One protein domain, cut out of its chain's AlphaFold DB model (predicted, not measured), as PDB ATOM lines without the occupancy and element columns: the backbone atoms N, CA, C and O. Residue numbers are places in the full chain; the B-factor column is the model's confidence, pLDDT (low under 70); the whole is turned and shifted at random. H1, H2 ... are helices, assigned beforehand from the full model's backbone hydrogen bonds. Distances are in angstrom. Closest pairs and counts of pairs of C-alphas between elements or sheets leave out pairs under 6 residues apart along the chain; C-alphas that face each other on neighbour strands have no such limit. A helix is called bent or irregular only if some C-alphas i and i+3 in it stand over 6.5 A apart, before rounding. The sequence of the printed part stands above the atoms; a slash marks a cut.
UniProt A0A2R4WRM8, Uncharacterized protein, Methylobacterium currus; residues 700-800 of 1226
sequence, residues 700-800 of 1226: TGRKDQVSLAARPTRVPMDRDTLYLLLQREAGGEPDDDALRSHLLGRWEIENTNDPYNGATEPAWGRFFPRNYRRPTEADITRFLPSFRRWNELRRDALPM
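This is residues 700 to 800 of the 1226 residues of an uncharacterized protein of Methylobacterium currus (UniProt A0A2R4WRM8). The longest helix, H3, kinked partway, crosses one face of a helical hairpin made by H1 and H2; of two long stretches with no named element, residues 700 to 718 pass H3 on its side away from the hairpin before reaching H1, and residues 752 to 776 swing out beyond the end of H2 and come back to the start of H3. The printed part has 101 residues with three named helices, in the order H1, H2, H3, and no named strand. The class is all helix, though under half of the residues, 48, are in named elements. The whole is compact, with a radius of gyration of the C-alphas of 13.0 A and spans of 34 by 34 by 23 A.

H3, residues 777 to 796, is 27.7 A long, from C-alpha 777 at (-0.383, 15.114, 6.462) to C-alpha 796 at (3.486, -2.145, -14.852). It is irregular: C-alphas 782 and 785 are 7.1 A apart, and it has a kink of 50 degrees near residue 785. H2, residues 736 to 751, measures 22.1 A. H1, residues 719 to 730, measures 16.2 A and begins at C-alpha 719, (15.429, 5.924, -5.502).

H3 touches H2 about perpendicular, at 87 degrees; their closest C-alphas, those of Ile 780 and Arg 740, are 6.7 A apart. Residues 791 to 796 of H3 touch residues 724 to 728 of H1, closest at the C-alphas of Arg 795 and Leu 724, 5.4 A, at a steep tilt of 65 degrees, the same way. H1 and H2 form a hairpin at a shallow tilt of 31 degrees, opposite ways; their closest C-alphas, Asp 720 and Arg 746, are 6.9 A apart. The helix packing is mostly crossed, but only just: one of the three touching pairs has a shallow tilt. Every O i to N i+4 pair is within hydrogen-bond range in H1 and H2; in H3, 14 of 16 are.

The two C-alphas farthest apart, Gly 731 and Pro 755, are 35.5 A apart. The printed part has no cut. The link from H1 to H2 is tight, that from H2 to H3 long, 25 residues. The mean pLDDT of the printed part is 84.1; residues 753 to 760 and residue 771 are under 70.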
ATOM      1  N   THR A 700      -4.109  15.818  -8.034       73.25
ATOM      2  CA  THR A 700      -5.414  16.474  -7.822       73.25
ATOM      3  C   THR A 700      -6.587  15.750  -8.491       73.25
ATOM      4  O   THR A 700      -7.740  16.096  -8.247       73.25
ATOM      5  N   GLY A 701      -6.306  14.767  -9.349       72.12
ATOM      6  CA  GLY A 701      -7.319  13.961 -10.026       72.12
ATOM      7  C   GLY A 701      -7.919  12.892  -9.113       72.12
ATOM      8  O   GLY A 701      -7.297  12.455  -8.141       72.12
ATOM      9  N   ARG A 702      -9.129  12.431  -9.449       80.00
ATOM     10  CA  ARG A 702      -9.711  11.244  -8.806       80.00
ATOM     11  C   ARG A 702      -8.878  10.006  -9.156       80.00
ATOM     12  O   ARG A 702      -8.304   9.941 -10.242       80.00
ATOM     13  N   LYS A 703      -8.833   9.014  -8.256       86.44
ATOM     14  CA  LYS A 703      -8.031   7.782  -8.418       86.44
ATOM     15  C   LYS A 703      -8.250   7.109  -9.782       86.44
ATOM     16  O   LYS A 703      -7.294   6.652 -10.394       86.44
ATOM     17  N   ASP A 704      -9.488   7.068 -10.265       84.94
ATOM     18  CA  ASP A 704      -9.903   6.475 -11.544       84.94
ATOM     19  C   ASP A 704      -9.455   7.268 -12.785       84.94
ATOM     20  O   ASP A 704      -9.396   6.715 -13.879       84.94
ATOM     21  N   GLN A 705      -9.082   8.538 -12.619       86.94
ATOM     22  CA  GLN A 705      -8.636   9.429 -13.695       86.94
ATOM     23  C   GLN A 705      -7.107   9.524 -13.809       86.94
ATOM     24  O   GLN A 705      -6.585  10.174 -14.717       86.94
ATOM     25  N   VAL A 706      -6.369   8.891 -12.893       88.81
ATOM     26  CA  VAL A 706      -4.905   8.892 -12.899       88.81
ATOM     27  C   VAL A 706      -4.383   8.117 -14.112       88.81
ATOM     28  O   VAL A 706      -4.651   6.928 -14.269       88.81
ATOM     29  N   SER A 707      -3.583   8.782 -14.947       89.62
ATOM     30  CA  SER A 707      -2.886   8.194 -16.094       89.62
ATOM     31  C   SER A 707      -1.394   8.556 -16.079       89.62
ATOM     32  O   SER A 707      -0.961   9.453 -15.352       89.62
ATOM     33  N   LEU A 708      -0.577   7.827 -16.849       89.00
ATOM     34  CA  LEU A 708       0.837   8.166 -17.023       89.00
ATOM     35  C   LEU A 708       0.993   9.192 -18.138       89.00
ATOM     36  O   LEU A 708       0.617   8.919 -19.276       89.00
ATOM     37  N   ALA A 709       1.623  10.326 -17.829       82.81
ATOM     38  CA  ALA A 709       1.972  11.329 -18.831       82.81
ATOM     39  C   ALA A 709       3.040  10.821 -19.819       82.81
ATOM     40  O   ALA A 709       3.051  11.224 -20.979       82.81
ATOM     41  N   ALA A 710       3.924   9.926 -19.368       85.44
ATOM     42  CA  ALA A 710       4.965   9.318 -20.185       85.44
ATOM     43  C   ALA A 710       5.153   7.837 -19.832       85.44
ATOM     44  O   ALA A 710       5.036   7.434 -18.673       85.44
ATOM     45  N   ARG A 711       5.482   7.034 -20.848       92.06
ATOM     46  CA  ARG A 711       5.949   5.648 -20.713       92.06
ATOM     47  C   ARG A 711       7.375   5.585 -21.251       92.06
ATOM     48  O   ARG A 711       7.561   5.324 -22.440       92.06
ATOM     49  N   PRO A 712       8.372   5.946 -20.434       90.06
ATOM     50  CA  PRO A 712       9.731   6.054 -20.917       90.06
ATOM     51  C   PRO A 712      10.249   4.671 -21.328       90.06
ATOM     52  O   PRO A 712       9.999   3.672 -20.662       90.06
ATOM     53  N   THR A 713      11.011   4.606 -22.417       88.94
ATOM     54  CA  THR A 713      11.689   3.367 -22.837       88.94
ATOM     55  C   THR A 713      12.927   3.064 -21.990       88.94
ATOM     56  O   THR A 713      13.486   1.975 -22.103       88.94
ATOM     57  N   ARG A 714      13.357   4.024 -21.156       87.44
ATOM     58  CA  ARG A 714      14.484   3.950 -20.219       87.44
ATOM     59  C   ARG A 714      14.251   4.841 -19.000       87.44
ATOM     60  O   ARG A 714      13.715   5.934 -19.146       87.44
ATOM     61  N   VAL A 715      14.692   4.423 -17.820       90.56
ATOM     62  CA  VAL A 715      14.505   5.186 -16.570       90.56
ATOM     63  C   VAL A 715      15.833   5.493 -15.876       90.56
ATOM     64  O   VAL A 715      16.758   4.695 -15.965       90.56
ATOM     65  N   PRO A 716      15.988   6.623 -15.169       89.44
ATOM     66  CA  PRO A 716      17.170   6.829 -14.337       89.44
ATOM     67  C   PRO A 716      17.213   5.789 -13.209       89.44
ATOM     68  O   PRO A 716      16.178   5.457 -12.632       89.44
ATOM     69  N   MET A 717      18.400   5.282 -12.871       87.38
ATOM     70  CA  MET A 717      18.598   4.402 -11.717       87.38
ATOM     71  C   MET A 717      18.661   5.229 -10.424       87.38
ATOM     72  O   MET A 717      19.726   5.435  -9.843       87.38
ATOM     73  N   ASP A 718      17.510   5.752 -10.011       84.88
ATOM     74  CA  ASP A 718      17.324   6.562  -8.808       84.88
ATOM     75  C   ASP A 718      16.437   5.852  -7.771       84.88
ATOM     76  O   ASP A 718      15.901   4.770  -8.007       84.88
ATOM     77  N   ARG A 719      16.249   6.471  -6.599       81.44
ATOM     78  CA  ARG A 719      15.429   5.924  -5.502       81.44
ATOM     79  C   ARG A 719      14.003   5.548  -5.924       81.44
ATOM     80  O   ARG A 719      13.453   4.588  -5.389       81.44
ATOM     81  N   ASP A 720      13.411   6.288  -6.857       86.69
ATOM     82  CA  ASP A 720      12.043   6.070  -7.335       86.69
ATOM     83  C   ASP A 720      11.977   4.815  -8.220       86.69
ATOM     84  O   ASP A 720      11.160   3.928  -7.972       86.69
ATOM     85  N   THR A 721      12.904   4.667  -9.169       89.06
ATOM     86  CA  THR A 721      13.050   3.453  -9.989       89.06
ATOM     87  C   THR A 721      13.362   2.220  -9.142       89.06
ATOM     88  O   THR A 721      12.781   1.160  -9.367       89.06
ATOM     89  N   LEU A 722      14.235   2.351  -8.138       86.88
ATOM     90  CA  LEU A 722      14.571   1.265  -7.212       86.88
ATOM     91  C   LEU A 722      13.347   0.765  -6.446       86.88
ATOM     92  O   LEU A 722      13.134  -0.441  -6.324       86.88
ATOM     93  N   TYR A 723      12.528   1.693  -5.949       87.88
ATOM     94  CA  TYR A 723      11.290   1.355  -5.260       87.88
ATOM     95  C   TYR A 723      10.314   0.629  -6.194       87.88
ATOM     96  O   TYR A 723       9.767  -0.405  -5.816       87.88
ATOM     97  N   LEU A 724      10.140   1.122  -7.427       91.25
ATOM     98  CA  LEU A 724       9.259   0.496  -8.419       91.25
ATOM     99  C   LEU A 724       9.737  -0.909  -8.818       91.25
ATOM    100  O   LEU A 724       8.910  -1.814  -8.932       91.25
ATOM    101  N   LEU A 725      11.050  -1.118  -8.983       90.88
ATOM    102  CA  LEU A 725      11.634  -2.441  -9.236       90.88
ATOM    103  C   LEU A 725      11.336  -3.393  -8.074       90.88
ATOM    104  O   LEU A 725      10.811  -4.481  -8.291       90.88
ATOM    105  N   LEU A 726      11.599  -2.972  -6.835       88.12
ATOM    106  CA  LEU A 726      11.327  -3.788  -5.650       88.12
ATOM    107  C   LEU A 726       9.839  -4.119  -5.505       88.12
ATOM    108  O   LEU A 726       9.503  -5.264  -5.221       88.12
ATOM    109  N   GLN A 727       8.949  -3.156  -5.750       89.00
ATOM    110  CA  GLN A 727       7.503  -3.375  -5.720       89.00
ATOM    111  C   GLN A 727       7.056  -4.372  -6.799       89.00
ATOM    112  O   GLN A 727       6.218  -5.232  -6.529       89.00
ATOM    113  N   ARG A 728       7.613  -4.278  -8.014       92.38
ATOM    114  CA  ARG A 728       7.318  -5.215  -9.107       92.38
ATOM    115  C   ARG A 728       7.726  -6.639  -8.748       92.38
ATOM    116  O   ARG A 728       6.955  -7.563  -8.980       92.38
ATOM    117  N   GLU A 729       8.904  -6.810  -8.154       90.75
ATOM    118  CA  GLU A 729       9.429  -8.140  -7.826       90.75
ATOM    119  C   GLU A 729       8.872  -8.728  -6.523       90.75
ATOM    120  O   GLU A 729       8.821  -9.949  -6.388       90.75
ATOM    121  N   ALA A 730       8.433  -7.896  -5.574       85.69
ATOM    122  CA  ALA A 730       7.806  -8.357  -4.336       85.69
ATOM    123  C   ALA A 730       6.389  -8.918  -4.553       85.69
ATOM    124  O   ALA A 730       5.903  -9.667  -3.710       85.69
ATOM    125  N   GLY A 731       5.715  -8.554  -5.652       81.88
ATOM    126  CA  GLY A 731       4.382  -9.059  -6.007       81.88
ATOM    127  C   GLY A 731       3.236  -8.585  -5.102       81.88
ATOM    128  O   GLY A 731       2.093  -8.978  -5.320       81.88
ATOM    129  N   GLY A 732       3.520  -7.736  -4.110       79.19
ATOM    130  CA  GLY A 732       2.555  -7.186  -3.161       79.19
ATOM    131  C   GLY A 732       2.371  -5.679  -3.309       79.19
ATOM    132  O   GLY A 732       3.250  -4.956  -3.790       79.19
ATOM    133  N   GLU A 733       1.209  -5.195  -2.885       82.12
ATOM    134  CA  GLU A 733       0.956  -3.767  -2.773       82.12
ATOM    135  C   GLU A 733       1.658  -3.209  -1.520       82.12
ATOM    136  O   GLU A 733       1.564  -3.830  -0.461       82.12
ATOM    137  N   PRO A 734       2.375  -2.072  -1.599       86.12
ATOM    138  CA  PRO A 734       3.002  -1.504  -0.417       86.12
ATOM    139  C   PRO A 734       1.953  -0.989   0.575       86.12
ATOM    140  O   PRO A 734       0.869  -0.524   0.185       86.12
ATOM    141  N   ASP A 735       2.304  -1.038   1.858       86.94
ATOM    142  CA  ASP A 735       1.525  -0.403   2.918       86.94
ATOM    143  C   ASP A 735       1.543   1.135   2.804       86.94
ATOM    144  O   ASP A 735       2.301   1.732   2.025       86.94
ATOM    145  N   ASP A 736       0.650   1.787   3.552       87.69
ATOM    146  CA  ASP A 736       0.490   3.244   3.509       87.69
ATOM    147  C   ASP A 736       1.748   3.991   3.979       87.69
ATOM    148  O   ASP A 736       2.060   5.053   3.435       87.69
ATOM    149  N   ASP A 737       2.517   3.435   4.918       82.12
ATOM    150  CA  ASP A 737       3.748   4.053   5.424       82.12
ATOM    151  C   ASP A 737       4.863   4.044   4.366       82.12
ATOM    152  O   ASP A 737       5.551   5.054   4.146       82.12
ATOM    153  N   ALA A 738       5.018   2.931   3.646       83.94
ATOM    154  CA  ALA A 738       5.946   2.813   2.532       83.94
ATOM    155  C   ALA A 738       5.547   3.742   1.377       83.94
ATOM    156  O   ALA A 738       6.414   4.421   0.815       83.94
ATOM    157  N   LEU A 739       4.254   3.815   1.038       90.75
ATOM    158  CA  LEU A 739       3.756   4.728   0.004       90.75
ATOM    159  C   LEU A 739       3.888   6.190   0.402       90.75
ATOM    160  O   LEU A 739       4.225   7.014  -0.443       90.75
ATOM    161  N   ARG A 740       3.680   6.527   1.674       91.62
ATOM    162  CA  ARG A 740       3.911   7.870   2.201       91.62
ATOM    163  C   ARG A 740       5.365   8.292   2.030       91.62
ATOM    164  O   ARG A 740       5.634   9.378   1.514       91.62
ATOM    165  N   SER A 741       6.307   7.438   2.437       85.12
ATOM    166  CA  SER A 741       7.737   7.699   2.235       85.12
ATOM    167  C   SER A 741       8.075   7.872   0.755       85.12
ATOM    168  O   SER A 741       8.852   8.758   0.393       85.12
ATOM    169  N   HIS A 742       7.467   7.061  -0.112       90.19
ATOM    170  CA  HIS A 742       7.675   7.136  -1.554       90.19
ATOM    171  C   HIS A 742       7.072   8.402  -2.178       90.19
ATOM    172  O   HIS A 742       7.736   9.052  -2.981       90.19
ATOM    173  N   LEU A 743       5.875   8.812  -1.754       93.44
ATOM    174  CA  LEU A 743       5.206  10.048  -2.167       93.44
ATOM    175  C   LEU A 743       6.048  11.281  -1.820       93.44
ATOM    176  O   LEU A 743       6.220  12.173  -2.650       93.44
ATOM    177  N   LEU A 744       6.609  11.322  -0.608       90.31
ATOM    178  CA  LEU A 744       7.491  12.407  -0.174       90.31
ATOM    179  C   LEU A 744       8.806  12.422  -0.958       90.31
ATOM    180  O   LEU A 744       9.203  13.479  -1.443       90.31
ATOM    181  N   GLY A 745       9.439  11.261  -1.156       87.12
ATOM    182  CA  GLY A 745      10.634  11.159  -1.998       87.12
ATOM    183  C   GLY A 745      10.358  11.588  -3.442       87.12
ATOM    184  O   GLY A 745      11.175  12.261  -4.067       87.12
ATOM    185  N   ARG A 746       9.166  11.279  -3.961       91.31
ATOM    186  CA  ARG A 746       8.735  11.733  -5.281       91.31
ATOM    187  C   ARG A 746       8.549  13.246  -5.335       91.31
ATOM    188  O   ARG A 746       8.981  13.870  -6.303       91.31
ATOM    189  N   TRP A 747       7.940  13.841  -4.312       91.25
ATOM    190  CA  TRP A 747       7.814  15.294  -4.214       91.25
ATOM    191  C   TRP A 747       9.186  15.976  -4.227       91.25
ATOM    192  O   TRP A 747       9.357  16.967  -4.938       91.25
ATOM    193  N   GLU A 748      10.158  15.433  -3.489       85.12
ATOM    194  CA  GLU A 748      11.538  15.928  -3.471       85.12
ATOM    195  C   GLU A 748      12.148  15.867  -4.876       85.12
ATOM    196  O   GLU A 748      12.613  16.887  -5.375       85.12
ATOM    197  N   ILE A 749      12.060  14.731  -5.575       83.00
ATOM    198  CA  ILE A 749      12.564  14.595  -6.957       83.00
ATOM    199  C   ILE A 749      11.924  15.630  -7.895       83.00
ATOM    200  O   ILE A 749      12.606  16.229  -8.724       83.00
ATOM    201  N   GLU A 750      10.620  15.873  -7.764       86.06
ATOM    202  CA  GLU A 750       9.892  16.794  -8.640       86.06
ATOM    203  C   GLU A 750      10.092  18.280  -8.311       86.06
ATOM    204  O   GLU A 750       9.832  19.129  -9.170       86.06
ATOM    205  N   ASN A 751      10.514  18.624  -7.091       78.25
ATOM    206  CA  ASN A 751      10.618  20.018  -6.636       78.25
ATOM    207  C   ASN A 751      12.035  20.456  -6.264       78.25
ATOM    208  O   ASN A 751      12.267  21.648  -6.058       78.25
ATOM    209  N   THR A 752      13.004  19.545  -6.229       71.62
ATOM    210  CA  THR A 752      14.404  19.939  -6.095       71.62
ATOM    211  C   THR A 752      14.859  20.530  -7.430       71.62
ATOM    212  O   THR A 752      14.951  19.827  -8.433       71.62
ATOM    213  N   ASN A 753      15.177  21.831  -7.447       55.28
ATOM    214  CA  ASN A 753      15.936  22.473  -8.530       55.28
ATOM    215  C   ASN A 753      17.398  22.012  -8.475       55.28
ATOM    216  O   ASN A 753      18.301  22.844  -8.431       55.28
ATOM    217  N   ASP A 754      17.643  20.705  -8.387       53.53
ATOM    218  CA  ASP A 754      19.000  20.194  -8.369       53.53
ATOM    219  C   ASP A 754      19.621  20.506  -9.742       53.53
ATOM    220  O   ASP A 754      19.197  19.925 -10.752       53.53
ATOM    221  N   PRO A 755      20.606  21.426  -9.825       43.91
ATOM    222  CA  PRO A 755      21.263  21.746 -11.086       43.91
ATOM    223  C   PRO A 755      21.942  20.513 -11.701       43.91
ATOM    224  O   PRO A 755      22.223  20.504 -12.902       43.91
ATOM    225  N   TYR A 756      22.175  19.450 -10.924       47.53
ATOM    226  CA  TYR A 756      22.736  18.198 -11.412       47.53
ATOM    227  C   TYR A 756      21.749  17.349 -12.216       47.53
ATOM    228  O   TYR A 756      22.219  16.656 -13.122       47.53
ATOM    229  N   ASN A 757      20.439  17.496 -11.981       50.44
ATOM    230  CA  ASN A 757      19.355  16.931 -12.798       50.44
ATOM    231  C   ASN A 757      18.872  17.878 -13.911       50.44
ATOM    232  O   ASN A 757      17.917  17.563 -14.611       50.44
ATOM    233  N   GLY A 758      19.544  19.021 -14.099       45.44
ATOM    234  CA  GLY A 758      19.540  19.807 -15.334       45.44
ATOM    235  C   GLY A 758      18.191  19.936 -16.043       45.44
ATOM    236  O   GLY A 758      18.084  19.496 -17.175       45.44
ATOM    237  N   ALA A 759      17.187  20.551 -15.415       41.41
ATOM    238  CA  ALA A 759      15.943  20.996 -16.061       41.41
ATOM    239  C   ALA A 759      15.149  19.954 -16.892       41.41
ATOM    240  O   ALA A 759      14.216  20.345 -17.597       41.41
ATOM    241  N   THR A 760      15.455  18.655 -16.821       59.47
ATOM    242  CA  THR A 760      14.679  17.630 -17.520       59.47
ATOM    243  C   THR A 760      13.406  17.322 -16.745       59.47
ATOM    244  O   THR A 760      13.386  17.259 -15.513       59.47
ATOM    245  N   GLU A 761      12.300  17.154 -17.470       72.06
ATOM    246  CA  GLU A 761      11.102  16.579 -16.870       72.06
ATOM    247  C   GLU A 761      11.429  15.172 -16.347       72.06
ATOM    248  O   GLU A 761      12.174  14.439 -17.007       72.06
ATOM    249  N   PRO A 762      10.913  14.774 -15.168       83.06
ATOM    250  CA  PRO A 762      11.133  13.426 -14.665       83.06
ATOM    251  C   PRO A 762      10.682  12.390 -15.703       83.06
ATOM    252  O   PRO A 762       9.663  12.590 -16.360       83.06
ATOM    253  N   ALA A 763      11.386  11.258 -15.807       84.12
ATOM    254  CA  ALA A 763      11.138  10.248 -16.849       84.12
ATOM    255  C   ALA A 763       9.676   9.756 -16.917       84.12
ATOM    256  O   ALA A 763       9.180   9.398 -17.981       84.12
ATOM    257  N   TRP A 764       8.980   9.773 -15.780       87.56
ATOM    258  CA  TRP A 764       7.582   9.357 -15.626       87.56
ATOM    259  C   TRP A 764       6.553  10.492 -15.791       87.56
ATOM    260  O   TRP A 764       5.368  10.297 -15.512       87.56
ATOM    261  N   GLY A 765       6.982  11.690 -16.194       87.81
ATOM    262  CA  GLY A 765       6.202  12.918 -16.037       87.81
ATOM    263  C   GLY A 765       6.121  13.340 -14.570       87.81
ATOM    264  O   GLY A 765       6.864  12.826 -13.738       87.81
ATOM    265  N   ARG A 766       5.240  14.285 -14.234       88.25
ATOM    266  CA  ARG A 766       5.053  14.772 -12.859       88.25
ATOM    267  C   ARG A 766       3.756  14.246 -12.242       88.25
ATOM    268  O   ARG A 766       2.724  14.228 -12.908       88.25
ATOM    269  N   PHE A 767       3.804  13.883 -10.968       92.25
ATOM    270  CA  PHE A 767       2.636  13.606 -10.139       92.25
ATOM    271  C   PHE A 767       2.104  14.894  -9.512       92.25
ATOM    272  O   PHE A 767       0.915  15.218  -9.616       92.25
ATOM    273  N   PHE A 768       3.011  15.660  -8.905       89.31
ATOM    274  CA  PHE A 768       2.721  16.960  -8.339       89.31
ATOM    275  C   PHE A 768       2.779  18.033  -9.420       89.31
ATOM    276  O   PHE A 768       3.597  17.984 -10.344       89.31
ATOM    277  N   PRO A 769       1.965  19.079  -9.293       79.50
ATOM    278  CA  PRO A 769       2.163  20.248 -10.123       79.50
ATOM    279  C   PRO A 769       3.559  20.876  -9.919       79.50
ATOM    280  O   PRO A 769       4.206  20.683  -8.885       79.50
ATOM    281  N   ARG A 770       4.042  21.652 -10.902       73.06
ATOM    282  CA  ARG A 770       5.318  22.385 -10.768       73.06
ATOM    283  C   ARG A 770       5.276  23.315  -9.551       73.06
ATOM    284  O   ARG A 770       4.294  24.019  -9.366       73.06
ATOM    285  N   ASN A 771       6.351  23.338  -8.761       67.19
ATOM    286  CA  ASN A 771       6.505  24.186  -7.569       67.19
ATOM    287  C   ASN A 771       5.465  23.930  -6.460       67.19
ATOM    288  O   ASN A 771       5.164  24.828  -5.671       67.19
ATOM    289  N   TYR A 772       4.911  22.718  -6.379       78.94
ATOM    290  CA  TYR A 772       4.047  22.347  -5.261       78.94
ATOM    291  C   TYR A 772       4.842  22.423  -3.947       78.94
ATOM    292  O   TYR A 772       5.972  21.935  -3.875       78.94
ATOM    293  N   ARG A 773       4.273  23.016  -2.890       82.12
ATOM    294  CA  ARG A 773       4.908  23.039  -1.555       82.12
ATOM    295  C   ARG A 773       5.088  21.619  -1.007       82.12
ATOM    296  O   ARG A 773       4.414  20.703  -1.461       82.12
ATOM    297  N   ARG A 774       5.927  21.426   0.015       85.06
ATOM    298  CA  ARG A 774       6.047  20.109   0.667       85.06
ATOM    299  C   ARG A 774       4.662  19.611   1.129       85.06
ATOM    300  O   ARG A 774       3.944  20.410   1.743       85.06
ATOM    301  N   PRO A 775       4.268  18.354   0.828       85.50
ATOM    302  CA  PRO A 775       2.989  17.802   1.262       85.50
ATOM    303  C   PRO A 775       2.871  17.811   2.790       85.50
ATOM    304  O   PRO A 775       3.819  17.448   3.486       85.50
ATOM    305  N   THR A 776       1.716  18.246   3.293       83.19
ATOM    306  CA  THR A 776       1.300  18.090   4.699       83.19
ATOM    307  C   THR A 776       0.693  16.703   4.918       83.19
ATOM    308  O   THR A 776       0.462  15.972   3.957       83.19
ATOM    309  N   GLU A 777       0.363  16.346   6.159       82.31
ATOM    310  CA  GLU A 777      -0.383  15.114   6.462       82.31
ATOM    311  C   GLU A 777      -1.709  15.030   5.709       82.31
ATOM    312  O   GLU A 777      -1.997  14.021   5.072       82.31
ATOM    313  N   ALA A 778      -2.467  16.127   5.697       77.31
ATOM    314  CA  ALA A 778      -3.722  16.202   4.962       77.31
ATOM    315  C   ALA A 778      -3.514  16.001   3.451       77.31
ATOM    316  O   ALA A 778      -4.298  15.307   2.801       77.31
ATOM    317  N   ASP A 779      -2.433  16.551   2.884       84.44
ATOM    318  CA  ASP A 779      -2.075  16.299   1.485       84.44
ATOM    319  C   ASP A 779      -1.719  14.836   1.242       84.44
ATOM    320  O   ASP A 779      -2.154  14.274   0.244       84.44
ATOM    321  N   ILE A 780      -0.935  14.220   2.130       90.06
ATOM    322  CA  ILE A 780      -0.539  12.814   2.014       90.06
ATOM    323  C   ILE A 780      -1.792  11.941   2.002       90.06
ATOM    324  O   ILE A 780      -1.994  11.203   1.042       90.06
ATOM    325  N   THR A 781      -2.678  12.083   2.992       87.25
ATOM    326  CA  THR A 781      -3.942  11.335   3.047       87.25
ATOM    327  C   THR A 781      -4.779  11.545   1.784       87.25
ATOM    328  O   THR A 781      -5.295  10.581   1.222       87.25
ATOM    329  N   ARG A 782      -4.867  12.787   1.286       86.44
ATOM    330  CA  ARG A 782      -5.585  13.117   0.045       86.44
ATOM    331  C   ARG A 782      -4.954  12.476  -1.197       86.44
ATOM    332  O   ARG A 782      -5.676  12.031  -2.084       86.44
ATOM    333  N   PHE A 783      -3.627  12.452  -1.286       92.94
ATOM    334  CA  PHE A 783      -2.895  12.030  -2.482       92.94
ATOM    335  C   PHE A 783      -2.603  10.536  -2.536       92.94
ATOM    336  O   PHE A 783      -2.438  10.012  -3.637       92.94
ATOM    337  N   LEU A 784      -2.553   9.841  -1.396       94.25
ATOM    338  CA  LEU A 784      -2.218   8.417  -1.329       94.25
ATOM    339  C   LEU A 784      -3.064   7.546  -2.278       94.25
ATOM    340  O   LEU A 784      -2.459   6.765  -3.012       94.25
ATOM    341  N   PRO A 785      -4.404   7.687  -2.378       94.44
ATOM    342  CA  PRO A 785      -5.199   6.877  -3.306       94.44
ATOM    343  C   PRO A 785      -4.797   7.060  -4.778       94.44
ATOM    344  O   PRO A 785      -4.649   6.073  -5.505       94.44
ATOM    345  N   SER A 786      -4.592   8.306  -5.216       93.25
ATOM    346  CA  SER A 786      -4.173   8.630  -6.586       93.25
ATOM    347  C   SER A 786      -2.715   8.238  -6.839       93.25
ATOM    348  O   SER A 786      -2.389   7.726  -7.908       93.25
ATOM    349  N   PHE A 787      -1.837   8.399  -5.846       95.56
ATOM    350  CA  PHE A 787      -0.428   8.017  -5.931       95.56
ATOM    351  C   PHE A 787      -0.240   6.503  -6.011       95.56
ATOM    352  O   PHE A 787       0.556   6.025  -6.812       95.56
ATOM    353  N   ARG A 788      -1.024   5.743  -5.242       95.12
ATOM    354  CA  ARG A 788      -1.092   4.277  -5.286       95.12
ATOM    355  C   ARG A 788      -1.428   3.795  -6.698       95.12
ATOM    356  O   ARG A 788      -0.653   3.042  -7.285       95.12
ATOM    357  N   ARG A 789      -2.488   4.346  -7.307       94.88
ATOM    358  CA  ARG A 789      -2.849   4.046  -8.703       94.88
ATOM    359  C   ARG A 789      -1.763   4.463  -9.694       94.88
ATOM    360  O   ARG A 789      -1.465   3.734 -10.635       94.88
ATOM    361  N   TRP A 790      -1.159   5.631  -9.496       95.06
ATOM    362  CA  TRP A 790      -0.073   6.097 -10.351       95.06
ATOM    363  C   TRP A 790       1.134   5.150 -10.291       95.06
ATOM    364  O   TRP A 790       1.681   4.786 -11.328       95.06
ATOM    365  N   ASN A 791       1.508   4.684  -9.096       94.44
ATOM    366  CA  ASN A 791       2.582   3.716  -8.881       94.44
ATOM    367  C   ASN A 791       2.307   2.360  -9.517       94.44
ATOM    368  O   ASN A 791       3.221   1.813 -10.126       94.44
ATOM    369  N   GLU A 792       1.079   1.840  -9.424       94.12
ATOM    370  CA  GLU A 792       0.680   0.623 -10.145       94.12
ATOM    371  C   GLU A 792       0.971   0.766 -11.642       94.12
ATOM    372  O   GLU A 792       1.690  -0.048 -12.216       94.12
ATOM    373  N   LEU A 793       0.503   1.858 -12.258       94.50
ATOM    374  CA  LEU A 793       0.719   2.098 -13.684       94.50
ATOM    375  C   LEU A 793       2.213   2.212 -14.029       94.50
ATOM    376  O   LEU A 793       2.645   1.674 -15.048       94.50
ATOM    377  N   ARG A 794       3.009   2.904 -13.199       95.00
ATOM    378  CA  ARG A 794       4.464   3.046 -13.405       95.00
ATOM    379  C   ARG A 794       5.192   1.718 -13.272       95.00
ATOM    380  O   ARG A 794       6.046   1.416 -14.096       95.00
ATOM    381  N   ARG A 795       4.847   0.928 -12.255       94.31
ATOM    382  CA  ARG A 795       5.390  -0.412 -12.012       94.31
ATOM    383  C   ARG A 795       5.121  -1.326 -13.205       94.31
ATOM    384  O   ARG A 795       6.038  -2.002 -13.662       94.31
ATOM    385  N   ASP A 796       3.899  -1.304 -13.727       92.69
ATOM    386  CA  ASP A 796       3.486  -2.145 -14.852       92.69
ATOM    387  C   ASP A 796       4.150  -1.704 -16.173       92.69
ATOM    388  O   ASP A 796       4.418  -2.526 -17.045       92.69
ATOM    389  N   ALA A 797       4.470  -0.412 -16.308       94.31
ATOM    390  CA  ALA A 797       5.166   0.153 -17.465       94.31
ATOM    391  C   ALA A 797       6.700   0.234 -17.313       94.31
ATOM    392  O   ALA A 797       7.360   0.776 -18.200       94.31
ATOM    393  N   LEU A 798       7.274  -0.244 -16.200       94.31
ATOM    394  CA  LEU A 798       8.689  -0.077 -15.844       94.31
ATOM    395  C   LEU A 798       9.617  -0.806 -16.830       94.31
ATOM    396  O   LEU A 798       9.658  -2.043 -16.810       94.31
ATOM    397  N   PRO A 799      10.397  -0.089 -17.666       93.38
ATOM    398  CA  PRO A 799      11.312  -0.735 -18.597       93.38
ATOM    399  C   PRO A 799      12.479  -1.390 -17.851       93.38
ATOM    400  O   PRO A 799      12.924  -0.914 -16.809       93.38
ATOM    401  N   MET A 800      13.048  -2.443 -18.442       91.81
ATOM    402  CA  MET A 800      14.310  -3.044 -17.979       91.81
ATOM    403  C   MET A 800      15.551  -2.312 -18.497       91.81
ATOM    404  O   MET A 800      16.660  -2.815 -18.368       91.81
TER     405      MET A 800